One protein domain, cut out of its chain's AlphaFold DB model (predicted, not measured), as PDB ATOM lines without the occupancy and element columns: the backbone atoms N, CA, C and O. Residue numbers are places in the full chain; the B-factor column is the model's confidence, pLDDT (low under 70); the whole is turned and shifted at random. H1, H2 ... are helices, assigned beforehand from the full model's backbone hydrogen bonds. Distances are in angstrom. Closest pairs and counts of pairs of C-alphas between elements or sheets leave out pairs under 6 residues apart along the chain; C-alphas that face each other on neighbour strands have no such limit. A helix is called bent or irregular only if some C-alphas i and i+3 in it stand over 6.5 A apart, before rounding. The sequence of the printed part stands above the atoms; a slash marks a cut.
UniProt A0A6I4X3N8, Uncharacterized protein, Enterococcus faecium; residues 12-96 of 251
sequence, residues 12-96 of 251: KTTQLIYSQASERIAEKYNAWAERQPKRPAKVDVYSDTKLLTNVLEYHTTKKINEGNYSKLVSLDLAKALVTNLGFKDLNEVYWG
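Overview. This is residues 12 to 96 of the 251 residues of an uncharacterized protein of Enterococcus faecium (UniProt A0A6I4X3N8). A long helix, H1, makes the longest axis; H2 crosses it on one side, H3 and the short H4 pack on it from another, and residues 34 to 39 stick out. The printed part has 85 residues with four named helices, H1 to H4 in order, and no named strand: all helix. It is compact, radius of gyration of the C-alphas 12.1 A, spanning 40 by 24 by 21 A.

Along the chain. H1, residues 12 to 34, runs 32.8 A from C-alpha 12 at (104.535, 91.647, 126.553). H2, residues 49 to 61, spans 17.0 A and is irregular: C-alphas 56 and 59 are 7.3 A apart. H3 is residues 75 to 85, 14.9 A; H4, residues 90 to 94, ends at C-alpha 94, (92.397, 80.880, 129.158).

Arrangement. H1, the hub, touches H2 with residues 18 to 26 alone, closest C-alphas Ser 19 and His 59, 4.4 A, at a steep tilt of 62 degrees. H4 touches H1, closest C-alphas Ala 21 and Tyr 94, 5.6 A, and H3, Ala 78 and Leu 90, 6.2 A. Every O i to N i+4 pair is within hydrogen-bond range in H1, H3 and H4, and 7 of 9 in H2.

Size, cuts and confidence. The printed part has no cut. The links H1 to H2 and H2 to H3 are long. Residues 64 to 71 have pLDDT under 70.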
ATOM      1  N   LYS A  12     104.829  91.896 127.974       88.44
ATOM      2  CA  LYS A  12     104.535  91.647 126.553       88.44
ATOM      3  C   LYS A  12     103.997  90.234 126.357       88.44
ATOM      4  O   LYS A  12     102.949  90.066 125.734       88.44
ATOM      5  N   THR A  13     104.656  89.237 126.945       89.94
ATOM      6  CA  THR A  13     104.236  87.828 126.880       89.94
ATOM      7  C   THR A  13     102.841  87.643 127.454       89.94
ATOM      8  O   THR A  13     101.957  87.047 126.842       89.94
ATOM      9  N   THR A  14     102.604  88.208 128.632       88.19
ATOM     10  CA  THR A  14     101.286  88.129 129.263       88.19
ATOM     11  C   THR A  14     100.225  88.893 128.465       88.19
ATOM     12  O   THR A  14      99.144  88.356 128.236       88.19
ATOM     13  N   GLN A  15     100.524  90.093 127.952       88.31
ATOM     14  CA  GLN A  15      99.618  90.838 127.070       88.31
ATOM     15  C   GLN A  15      99.222  90.046 125.815       88.31
ATOM     16  O   GLN A  15      98.060  90.133 125.399       88.31
ATOM     17  N   LEU A  16     100.151  89.290 125.219       91.12
ATOM     18  CA  LEU A  16      99.874  88.401 124.091       91.12
ATOM     19  C   LEU A  16      98.846  87.328 124.479       91.12
ATOM     20  O   LEU A  16      97.789  87.260 123.852       91.12
ATOM     21  N   ILE A  17      99.095  86.583 125.562       91.56
ATOM     22  CA  ILE A  17      98.187  85.528 126.054       91.56
ATOM     23  C   ILE A  17      96.787  86.093 126.323       91.56
ATOM     24  O   ILE A  17      95.774  85.577 125.848       91.56
ATOM     25  N   TYR A  18      96.715  87.209 127.047       90.50
ATOM     26  CA  TYR A  18      95.445  87.851 127.381       90.50
ATOM     27  C   TYR A  18      94.690  88.338 126.145       90.50
ATOM     28  O   TYR A  18      93.459  88.308 126.105       90.50
ATOM     29  N   SER A  19      95.424  88.798 125.133       91.31
ATOM     30  CA  SER A  19      94.849  89.238 123.868       91.31
ATOM     31  C   SER A  19      94.228  88.082 123.103       91.31
ATOM     32  O   SER A  19      93.105  88.220 122.631       91.31
ATOM     33  N   GLN A  20      94.929  86.955 123.021       92.38
ATOM     34  CA  GLN A  20      94.455  85.760 122.324       92.38
ATOM     35  C   GLN A  20      93.221  85.168 123.012       92.38
ATOM     36  O   GLN A  20      92.239  84.827 122.355       92.38
ATOM     37  N   ALA A  21      93.216  85.112 124.346       94.06
ATOM     38  CA  ALA A  21      92.036  84.688 125.093       94.06
ATOM     39  C   ALA A  21      90.842  85.626 124.861       94.06
ATOM     40  O   ALA A  21      89.730  85.169 124.609       94.06
ATOM     41  N   SER A  22      91.069  86.941 124.898       94.56
ATOM     42  CA  SER A  22      90.033  87.939 124.615       94.56
ATOM     43  C   SER A  22      89.425  87.779 123.220       94.56
ATOM     44  O   SER A  22      88.203  87.815 123.090       94.56
ATOM     45  N   GLU A  23      90.259  87.589 122.198       94.94
ATOM     46  CA  GLU A  23      89.828  87.403 120.811       94.94
ATOM     47  C   GLU A  23      88.948  86.158 120.673       94.94
ATOM     48  O   GLU A  23      87.799  86.254 120.247       94.94
ATOM     49  N   ARG A  24      89.413  85.017 121.183       95.69
ATOM     50  CA  ARG A  24      88.658  83.756 121.182       95.69
ATOM     51  C   ARG A  24      87.320  83.861 121.921       95.69
ATOM     52  O   ARG A  24      86.300  83.331 121.475       95.69
ATOM     53  N   ILE A  25      87.305  84.539 123.072       96.50
ATOM     54  CA  ILE A  25      86.076  84.783 123.839       96.50
ATOM     55  C   ILE A  25      85.118  85.671 123.047       96.50
ATOM     56  O   ILE A  25      83.916  85.393 123.023       96.50
ATOM     57  N   ALA A  26      85.631  86.695 122.363       96.31
ATOM     58  CA  ALA A  26      84.833  87.549 121.492       96.31
ATOM     59  C   ALA A  26      84.229  86.770 120.318       96.31
ATOM     60  O   ALA A  26      83.034  86.905 120.057       96.31
ATOM     61  N   GLU A  27      85.001  85.903 119.667       96.19
ATOM     62  CA  GLU A  27      84.521  85.037 118.588       96.19
ATOM     63  C   GLU A  27      83.391  84.112 119.052       96.19
ATOM     64  O   GLU A  27      82.314  84.103 118.446       96.19
ATOM     65  N   LYS A  28      83.579  83.380 120.163       96.56
ATOM     66  CA  LYS A  28      82.531  82.497 120.706       96.56
ATOM     67  C   LYS A  28      81.294  83.273 121.144       96.56
ATOM     68  O   LYS A  28      80.176  82.822 120.899       96.56
ATOM     69  N   TYR A  29      81.474  84.442 121.760       96.50
ATOM     70  CA  TYR A  29      80.362  85.304 122.149       96.50
ATOM     71  C   TYR A  29      79.570  85.786 120.929       96.50
ATOM     72  O   TYR A  29      78.345  85.693 120.932       96.50
ATOM     73  N   ASN A  30      80.243  86.259 119.877       95.12
ATOM     74  CA  ASN A  30      79.588  86.733 118.659       95.12
ATOM     75  C   ASN A  30      78.842  85.593 117.952       95.12
ATOM     76  O   ASN A  30      77.665  85.744 117.627       95.12
ATOM     77  N   ALA A  31      79.467  84.421 117.821       95.31
ATOM     78  CA  ALA A  31      78.829  83.240 117.244       95.31
ATOM     79  C   ALA A  31      77.612  82.768 118.061       95.31
ATOM     80  O   ALA A  31      76.598  82.348 117.499       95.31
ATOM     81  N   TRP A  32      77.684  82.832 119.393       95.06
ATOM     82  CA  TRP A  32      76.541  82.564 120.267       95.06
ATOM     83  C   TRP A  32      75.436  83.610 120.088       95.06
ATOM     84  O   TRP A  32      74.263  83.243 120.001       95.06
ATOM     85  N   ALA A  33      75.806  84.890 120.005       92.94
ATOM     86  CA  ALA A  33      74.889  86.016 119.896       92.94
ATOM     87  C   ALA A  33      74.083  85.986 118.589       92.94
ATOM     88  O   ALA A  33      72.878  86.230 118.608       92.94
ATOM     89  N   GLU A  34      74.721  85.629 117.473       93.06
ATOM     90  CA  GLU A  34      74.078  85.472 116.160       93.06
ATOM     91  C   GLU A  34      73.037  84.347 116.126       93.06
ATOM     92  O   GLU A  34      72.065  84.415 115.375       93.06
ATOM     93  N   ARG A  35      73.211  83.315 116.958       91.25
ATOM     94  CA  ARG A  35      72.279  82.182 117.056       91.25
ATOM     95  C   ARG A  35      71.061  82.483 117.926       91.25
ATOM     96  O   ARG A  35      70.132  81.674 117.953       91.25
ATOM     97  N   GLN A  36      71.047  83.602 118.655       88.69
ATOM     98  CA  GLN A  36      69.945  83.903 119.560       88.69
ATOM     99  C   GLN A  36      68.709  84.404 118.798       88.69
ATOM    100  O   GLN A  36      68.802  85.316 117.977       88.69
ATOM    101  N   PRO A  37      67.508  83.876 119.105       82.56
ATOM    102  CA  PRO A  37      66.267  84.277 118.437       82.56
ATOM    103  C   PRO A  37      65.823  85.707 118.791       82.56
ATOM    104  O   PRO A  37      64.950  86.275 118.137       82.56
ATOM    105  N   LYS A  38      66.386  86.286 119.856       84.06
ATOM    106  CA  LYS A  38      66.164  87.662 120.307       84.06
ATOM    107  C   LYS A  38      67.511  88.332 120.508       84.06
ATOM    108  O   LYS A  38      68.507  87.644 120.699       84.06
ATOM    109  N   ARG A  39      67.521  89.670 120.523       79.81
ATOM    110  CA  ARG A  39      68.732  90.449 120.799       79.81
ATOM    111  C   ARG A  39      69.344  89.982 122.134       79.81
ATOM    112  O   ARG A  39      68.716  90.227 123.166       79.81
ATOM    113  N   PRO A  40      70.520  89.336 122.117       85.12
ATOM    114  CA  PRO A  40      71.132  88.795 123.321       85.12
ATOM    115  C   PRO A  40      71.570  89.919 124.249       85.12
ATOM    116  O   PRO A  40      72.121  90.930 123.795       85.12
ATOM    117  N   ALA A  41      71.351  89.746 125.549       87.31
ATOM    118  CA  ALA A  41      71.893  90.634 126.556       87.31
ATOM    119  C   ALA A  41      73.160  90.014 127.155       87.31
ATOM    120  O   ALA A  41      73.216  88.829 127.459       87.31
ATOM    121  N   LYS A  42      74.189  90.834 127.398       89.69
ATOM    122  CA  LYS A  42      75.433  90.376 128.049       89.69
ATOM    123  C   LYS A  42      75.183  89.702 129.406       89.69
ATOM    124  O   LYS A  42      75.922  88.799 129.783       89.69
ATOM    125  N   VAL A  43      74.128  90.125 130.109       91.38
ATOM    126  CA  VAL A  43      73.702  89.551 131.396       91.38
ATOM    127  C   VAL A  43      73.276  88.085 131.279       91.38
ATOM    128  O   VAL A  43      73.377  87.357 132.259       91.38
ATOM    129  N   ASP A  44      72.866  87.645 130.084       89.00
ATOM    130  CA  ASP A  44      72.496  86.253 129.809       89.00
ATOM    131  C   ASP A  44      73.726  85.328 129.831       89.00
ATOM    132  O   ASP A  44      73.593  84.125 130.035       89.00
ATOM    133  N   VAL A  45      74.931  85.884 129.644       93.31
ATOM    134  CA  VAL A  45      76.205  85.151 129.708       93.31
ATOM    135  C   VAL A  45      76.859  85.308 131.076       93.31
ATOM    136  O   VAL A  45      77.346  84.330 131.639       93.31
ATOM    137  N   TYR A  46      76.907  86.532 131.609       94.38
ATOM    138  CA  TYR A  46      77.519  86.803 132.908       94.38
ATOM    139  C   TYR A  46      76.956  88.071 133.553       94.38
ATOM    140  O   TYR A  46      76.780  89.099 132.896       94.38
ATOM    141  N   SER A  47      76.709  88.018 134.865       91.88
ATOM    142  CA  SER A  47      76.035  89.094 135.600       91.88
ATOM    143  C   SER A  47      76.831  90.402 135.632       91.88
ATOM    144  O   SER A  47      76.243  91.480 135.539       91.88
ATOM    145  N   ASP A  48      78.163  90.334 135.730       91.00
ATOM    146  CA  ASP A  48      79.020  91.517 135.611       91.00
ATOM    147  C   ASP A  48      79.291  91.826 134.132       91.00
ATOM    148  O   ASP A  48      80.296  91.442 133.528       91.00
ATOM    149  N   THR A  49      78.344  92.547 133.535       90.94
ATOM    150  CA  THR A  49      78.397  92.929 132.119       90.94
ATOM    151  C   THR A  49      79.544  93.884 131.790       90.94
ATOM    152  O   THR A  49      79.966  93.944 130.632       90.94
ATOM    153  N   LYS A  50      80.075  94.616 132.782       89.62
ATOM    154  CA  LYS A  50      81.236  95.493 132.602       89.62
ATOM    155  C   LYS A  50      82.496  94.653 132.462       89.62
ATOM    156  O   LYS A  50      83.265  94.889 131.534       89.62
ATOM    157  N   LEU A  51      82.676  93.658 133.333       89.44
ATOM    158  CA  LEU A  51      83.788  92.722 133.230       89.44
ATOM    159  C   LEU A  51      83.747  91.965 131.898       89.44
ATOM    160  O   LEU A  51      84.734  91.973 131.169       89.44
ATOM    161  N   LEU A  52      82.588  91.412 131.526       92.19
ATOM    162  CA  LEU A  52      82.430  90.729 130.240       92.19
ATOM    163  C   LEU A  52      82.736  91.660 129.055       92.19
ATOM    164  O   LEU A  52      83.446  91.267 128.140       92.19
ATOM    165  N   THR A  53      82.261  92.910 129.073       91.38
ATOM    166  CA  THR A  53      82.575  93.880 128.006       91.38
ATOM    167  C   THR A  53      84.078  94.149 127.911       91.38
ATOM    168  O   THR A  53      84.624  94.110 126.813       91.38
ATOM    169  N   ASN A  54      84.761  94.342 129.045       89.62
ATOM    170  CA  ASN A  54      86.210  94.546 129.049       89.62
ATOM    171  C   ASN A  54      86.950  93.353 128.426       89.62
ATOM    172  O   ASN A  54      87.884  93.562 127.660       89.62
ATOM    173  N   VAL A  55      86.527  92.116 128.720       92.06
ATOM    174  CA  VAL A  55      87.117  90.910 128.115       92.06
ATOM    175  C   VAL A  55      86.894  90.874 126.619       92.06
ATOM    176  O   VAL A  55      87.839  90.613 125.889       92.06
ATOM    177  N   LEU A  56      85.680  91.149 126.149       93.38
ATOM    178  CA  LEU A  56      85.358  91.102 124.721       93.38
ATOM    179  C   LEU A  56      86.141  92.147 123.915       93.38
ATOM    180  O   LEU A  56      86.495  91.896 122.772       93.38
ATOM    181  N   GLU A  57      86.437  93.306 124.504       91.75
ATOM    182  CA  GLU A  57      87.095  94.426 123.818       91.75
ATOM    183  C   GLU A  57      88.618  94.471 124.030       91.75
ATOM    184  O   GLU A  57      89.308  95.295 123.419       91.75
ATOM    185  N   TYR A  58      89.179  93.622 124.898       91.44
ATOM    186  CA  TYR A  58      90.595  93.706 125.261       91.44
ATOM    187  C   TYR A  58      91.537  93.438 124.082       91.44
ATOM    188  O   TYR A  58      92.507  94.173 123.911       91.44
ATOM    189  N   HIS A  59      91.246  92.461 123.224       91.00
ATOM    190  CA  HIS A  59      92.074  92.145 122.060       91.00
ATOM    191  C   HIS A  59      92.176  93.326 121.082       91.00
ATOM    192  O   HIS A  59      93.216  93.481 120.445       91.00
ATOM    193  N   THR A  60      91.162  94.198 121.015       89.19
ATOM    194  CA  THR A  60      91.177  95.419 120.196       89.19
ATOM    195  C   THR A  60      91.813  96.600 120.928       89.19
ATOM    196  O   THR A  60      92.629  97.329 120.373       89.19
ATOM    197  N   THR A  61      91.419  96.824 122.182       86.50
ATOM    198  CA  THR A  61      91.794  98.037 122.922       86.50
ATOM    199  C   THR A  61      93.172  97.941 123.558       86.50
ATOM    200  O   THR A  61      93.807  98.972 123.778       86.50
ATOM    201  N   LYS A  62      93.609  96.721 123.896       82.62
ATOM    202  CA  LYS A  62      94.810  96.403 124.679       82.62
ATOM    203  C   LYS A  62      94.906  97.181 126.001       82.62
ATOM    204  O   LYS A  62      95.995  97.345 126.549       82.62
ATOM    205  N   LYS A  63      93.779  97.679 126.523       73.06
ATOM    206  CA  LYS A  63      93.715  98.524 127.724       73.06
ATOM    207  C   LYS A  63      93.134  97.745 128.890       73.06
ATOM    208  O   LYS A  63      92.044  97.194 128.790       73.06
ATOM    209  N   ILE A  64      93.836  97.770 130.020       65.19
ATOM    210  CA  ILE A  64      93.321  97.234 131.280       65.19
ATOM    211  C   ILE A  64      92.904  98.378 132.174       65.19
ATOM    212  O   ILE A  64      93.728  99.177 132.619       65.19
ATOM    213  N   ASN A  65      91.611  98.427 132.472       54.16
ATOM    214  CA  ASN A  65      91.111  99.276 133.537       54.16
ATOM    215  C   ASN A  65      91.716  98.777 134.863       54.16
ATOM    216  O   ASN A  65      91.532  97.619 135.224       54.16
ATOM    217  N   GLU A  66      92.446  99.650 135.566       52.78
ATOM    218  CA  GLU A  66      93.101  99.394 136.867       52.78
ATOM    219  C   GLU A  66      94.387  98.541 136.853       52.78
ATOM    220  O   GLU A  66      94.854  98.145 137.919       52.78
ATOM    221  N   GLY A  67      94.985  98.260 135.686       54.59
ATOM    222  CA  GLY A  67      96.304  97.604 135.586       54.59
ATOM    223  C   GLY A  67      96.386  96.173 136.136       54.59
ATOM    224  O   GLY A  67      97.474  95.608 136.210       54.59
ATOM    225  N   ASN A  68      95.258  95.570 136.526       63.91
ATOM    226  CA  ASN A  68      95.235  94.233 137.100       63.91
ATOM    227  C   ASN A  68      94.773  93.189 136.078       63.91
ATOM    228  O   ASN A  68      93.586  92.879 135.963       63.91
ATOM    229  N   TYR A  69      95.748  92.632 135.367       63.59
ATOM    230  CA  TYR A  69      95.583  91.544 134.409       63.59
ATOM    231  C   TYR A  69      94.899  90.297 135.001       63.59
ATOM    232  O   TYR A  69      94.139  89.630 134.300       63.59
ATOM    233  N   SER A  70      95.060  90.045 136.308       63.12
ATOM    234  CA  SER A  70      94.410  88.924 137.008       63.12
ATOM    235  C   SER A  70      92.886  89.017 137.010       63.12
ATOM    236  O   SER A  70      92.193  88.025 137.220       63.12
ATOM    237  N   LYS A  71      92.351  90.225 136.797       66.38
ATOM    238  CA  LYS A  71      90.916  90.487 136.737       66.38
ATOM    239  C   LYS A  71      90.371  90.484 135.321       66.38
ATOM    240  O   LYS A  71      89.175  90.698 135.193       66.38
ATOM    241  N   LEU A  72      91.194  90.303 134.281       79.62
ATOM    242  CA  LEU A  72      90.672  90.305 132.918       79.62
ATOM    243  C   LEU A  72      89.686  89.148 132.762       79.62
ATOM    244  O   LEU A  72      88.518  89.389 132.509       79.62
ATOM    245  N   VAL A  73      90.107  87.917 133.044       88.81
ATOM    246  CA  VAL A  73      89.212  86.754 133.067       88.81
ATOM    247  C   VAL A  73      89.250  86.129 134.460       88.81
ATOM    248  O   VAL A  73      90.135  85.333 134.776       88.81
ATOM    249  N   SER A  74      88.298  86.508 135.318       89.62
ATOM    250  CA  SER A  74      88.141  85.863 136.627       89.62
ATOM    251  C   SER A  74      87.705  84.406 136.468       89.62
ATOM    252  O   SER A  74      87.101  84.036 135.459       89.62
ATOM    253  N   LEU A  75      87.963  83.584 137.486       90.25
ATOM    254  CA  LEU A  75      87.592  82.170 137.457       90.25
ATOM    255  C   LEU A  75      86.075  81.976 137.304       90.25
ATOM    256  O   LEU A  75      85.631  81.113 136.550       90.25
ATOM    257  N   ASP A  76      85.279  82.794 137.993       91.56
ATOM    258  CA  ASP A  76      83.818  82.732 137.899       91.56
ATOM    259  C   ASP A  76      83.318  83.132 136.509       91.56
ATOM    260  O   ASP A  76      82.404  82.495 135.981       91.56
ATOM    261  N   LEU A  77      83.952  84.131 135.877       93.44
ATOM    262  CA  LEU A  77      83.664  84.454 134.484       93.44
ATOM    263  C   LEU A  77      84.037  83.277 133.579       93.44
ATOM    264  O   LEU A  77      83.209  82.868 132.775       93.44
ATOM    265  N   ALA A  78      85.232  82.696 133.720       94.25
ATOM    266  CA  ALA A  78      85.659  81.565 132.897       94.25
ATOM    267  C   ALA A  78      84.679  80.382 132.987       94.25
ATOM    268  O   ALA A  78      84.250  79.857 131.962       94.25
ATOM    269  N   LYS A  79      84.227  80.029 134.198       94.50
ATOM    270  CA  LYS A  79      83.196  78.997 134.415       94.50
ATOM    271  C   LYS A  79      81.867  79.339 133.733       94.50
ATOM    272  O   LYS A  79      81.229  78.461 133.145       94.50
ATOM    273  N   ALA A  80      81.450  80.604 133.783       95.12
ATOM    274  CA  ALA A  80      80.254  81.058 133.079       95.12
ATOM    275  C   ALA A  80      80.418  80.963 131.553       95.12
ATOM    276  O   ALA A  80      79.494  80.531 130.871       95.12
ATOM    277  N   LEU A  81      81.596  81.291 131.011       96.44
ATOM    278  CA  LEU A  81      81.888  81.167 129.579       96.44
ATOM    279  C   LEU A  81      81.842  79.700 129.125       96.44
ATOM    280  O   LEU A  81      81.216  79.417 128.105       96.44
ATOM    281  N   VAL A  82      82.404  78.765 129.900       96.38
ATOM    282  CA  VAL A  82      82.273  77.312 129.651       96.38
ATOM    283  C   VAL A  82      80.808  76.898 129.578       96.38
ATOM    284  O   VAL A  82      80.381  76.292 128.597       96.38
ATOM    285  N   THR A  83      80.020  77.310 130.567       95.31
ATOM    286  CA  THR A  83      78.601  76.942 130.665       95.31
ATOM    287  C   THR A  83      77.761  77.536 129.528       95.31
ATOM    288  O   THR A  83      76.894  76.855 128.983       95.31
ATOM    289  N   ASN A  84      78.009  78.797 129.161       94.12
ATOM    290  CA  ASN A  84      77.086  79.578 128.331       94.12
ATOM    291  C   ASN A  84      77.521  79.720 126.867       94.12
ATOM    292  O   ASN A  84      76.666  79.901 126.000       94.12
ATOM    293  N   LEU A  85      78.822  79.646 126.570       94.62
ATOM    294  CA  LEU A  85      79.374  79.880 125.226       94.62
ATOM    295  C   LEU A  85      79.966  78.621 124.573       94.62
ATOM    296  O   LEU A  85      80.511  78.701 123.472       94.62
ATOM    297  N   GLY A  86      79.852  77.456 125.219       91.69
ATOM    298  CA  GLY A  86      80.289  76.180 124.652       91.69
ATOM    299  C   GLY A  86      81.808  76.055 124.536       91.69
ATOM    300  O   GLY A  86      82.313  75.534 123.538       91.69
ATOM    301  N   PHE A  87      82.548  76.569 125.520       96.19
ATOM    302  CA  PHE A  87      83.923  76.120 125.732       96.19
ATOM    303  C   PHE A  87      83.925  74.707 126.325       96.19
ATOM    304  O   PHE A  87      83.011  74.345 127.061       96.19
ATOM    305  N   LYS A  88      84.927  73.907 125.969       94.44
ATOM    306  CA  LYS A  88      85.140  72.538 126.439       94.44
ATOM    307  C   LYS A  88      85.461  72.534 127.931       94.44
ATOM    308  O   LYS A  88      84.881  71.756 128.680       94.44
ATOM    309  N   ASP A  89      86.354  73.427 128.342       93.38
ATOM    310  CA  ASP A  89      86.877  73.531 129.699       93.38
ATOM    311  C   ASP A  89      87.492  74.922 129.949       93.38
ATOM    312  O   ASP A  89      87.431  75.823 129.105       93.38
ATOM    313  N   LEU A  90      88.060  75.109 131.144       93.25
ATOM    314  CA  LEU A  90      88.737  76.347 131.530       93.25
ATOM    315  C   LEU A  90      90.009  76.596 130.712       93.25
ATOM    316  O   LEU A  90      90.320  77.755 130.433       93.25
ATOM    317  N   ASN A  91      90.723  75.547 130.300       92.56
ATOM    318  CA  ASN A  91      91.928  75.696 129.494       92.56
ATOM    319  C   ASN A  91      91.605  76.260 128.117       92.56
ATOM    320  O   ASN A  91      92.294  77.174 127.681       92.56
ATOM    321  N   GLU A  92      90.515  75.845 127.468       94.94
ATOM    322  CA  GLU A  92      90.106  76.445 126.195       94.94
ATOM    323  C   GLU A  92      89.788  77.947 126.342       94.94
ATOM    324  O   GLU A  92      90.029  78.727 125.420       94.94
ATOM    325  N   VAL A  93      89.267  78.373 127.501       95.00
ATOM    326  CA  VAL A  93      88.979  79.790 127.781       95.00
ATOM    327  C   VAL A  93      90.266  80.599 127.950       95.00
ATOM    328  O   VAL A  93      90.409  81.654 127.330       95.00
ATOM    329  N   TYR A  94      91.182  80.137 128.805       93.12
ATOM    330  CA  TYR A  94      92.397  80.880 129.158       93.12
ATOM    331  C   TYR A  94      93.504  80.765 128.103       93.12
ATOM    332  O   TYR A  94      94.165  81.757 127.802       93.12
ATOM    333  N   TRP A  95      93.682  79.572 127.542       93.31
ATOM    334  CA  TRP A  95      94.831  79.182 126.723       93.31
ATOM    335  C   TRP A  95      94.416  78.770 125.323       93.31
ATOM    336  O   TRP A  95      95.034  79.186 124.352       93.31
ATOM    337  N   GLY A  96      93.310  78.042 125.186       92.75
ATOM    338  CA  GLY A  96      92.878  77.525 123.900       92.75
ATOM    339  C   GLY A  96      93.659  76.322 123.430       92.75
ATOM    340  O   GLY A  96      93.855  75.384 124.190       92.75
TER     341      GLY A  96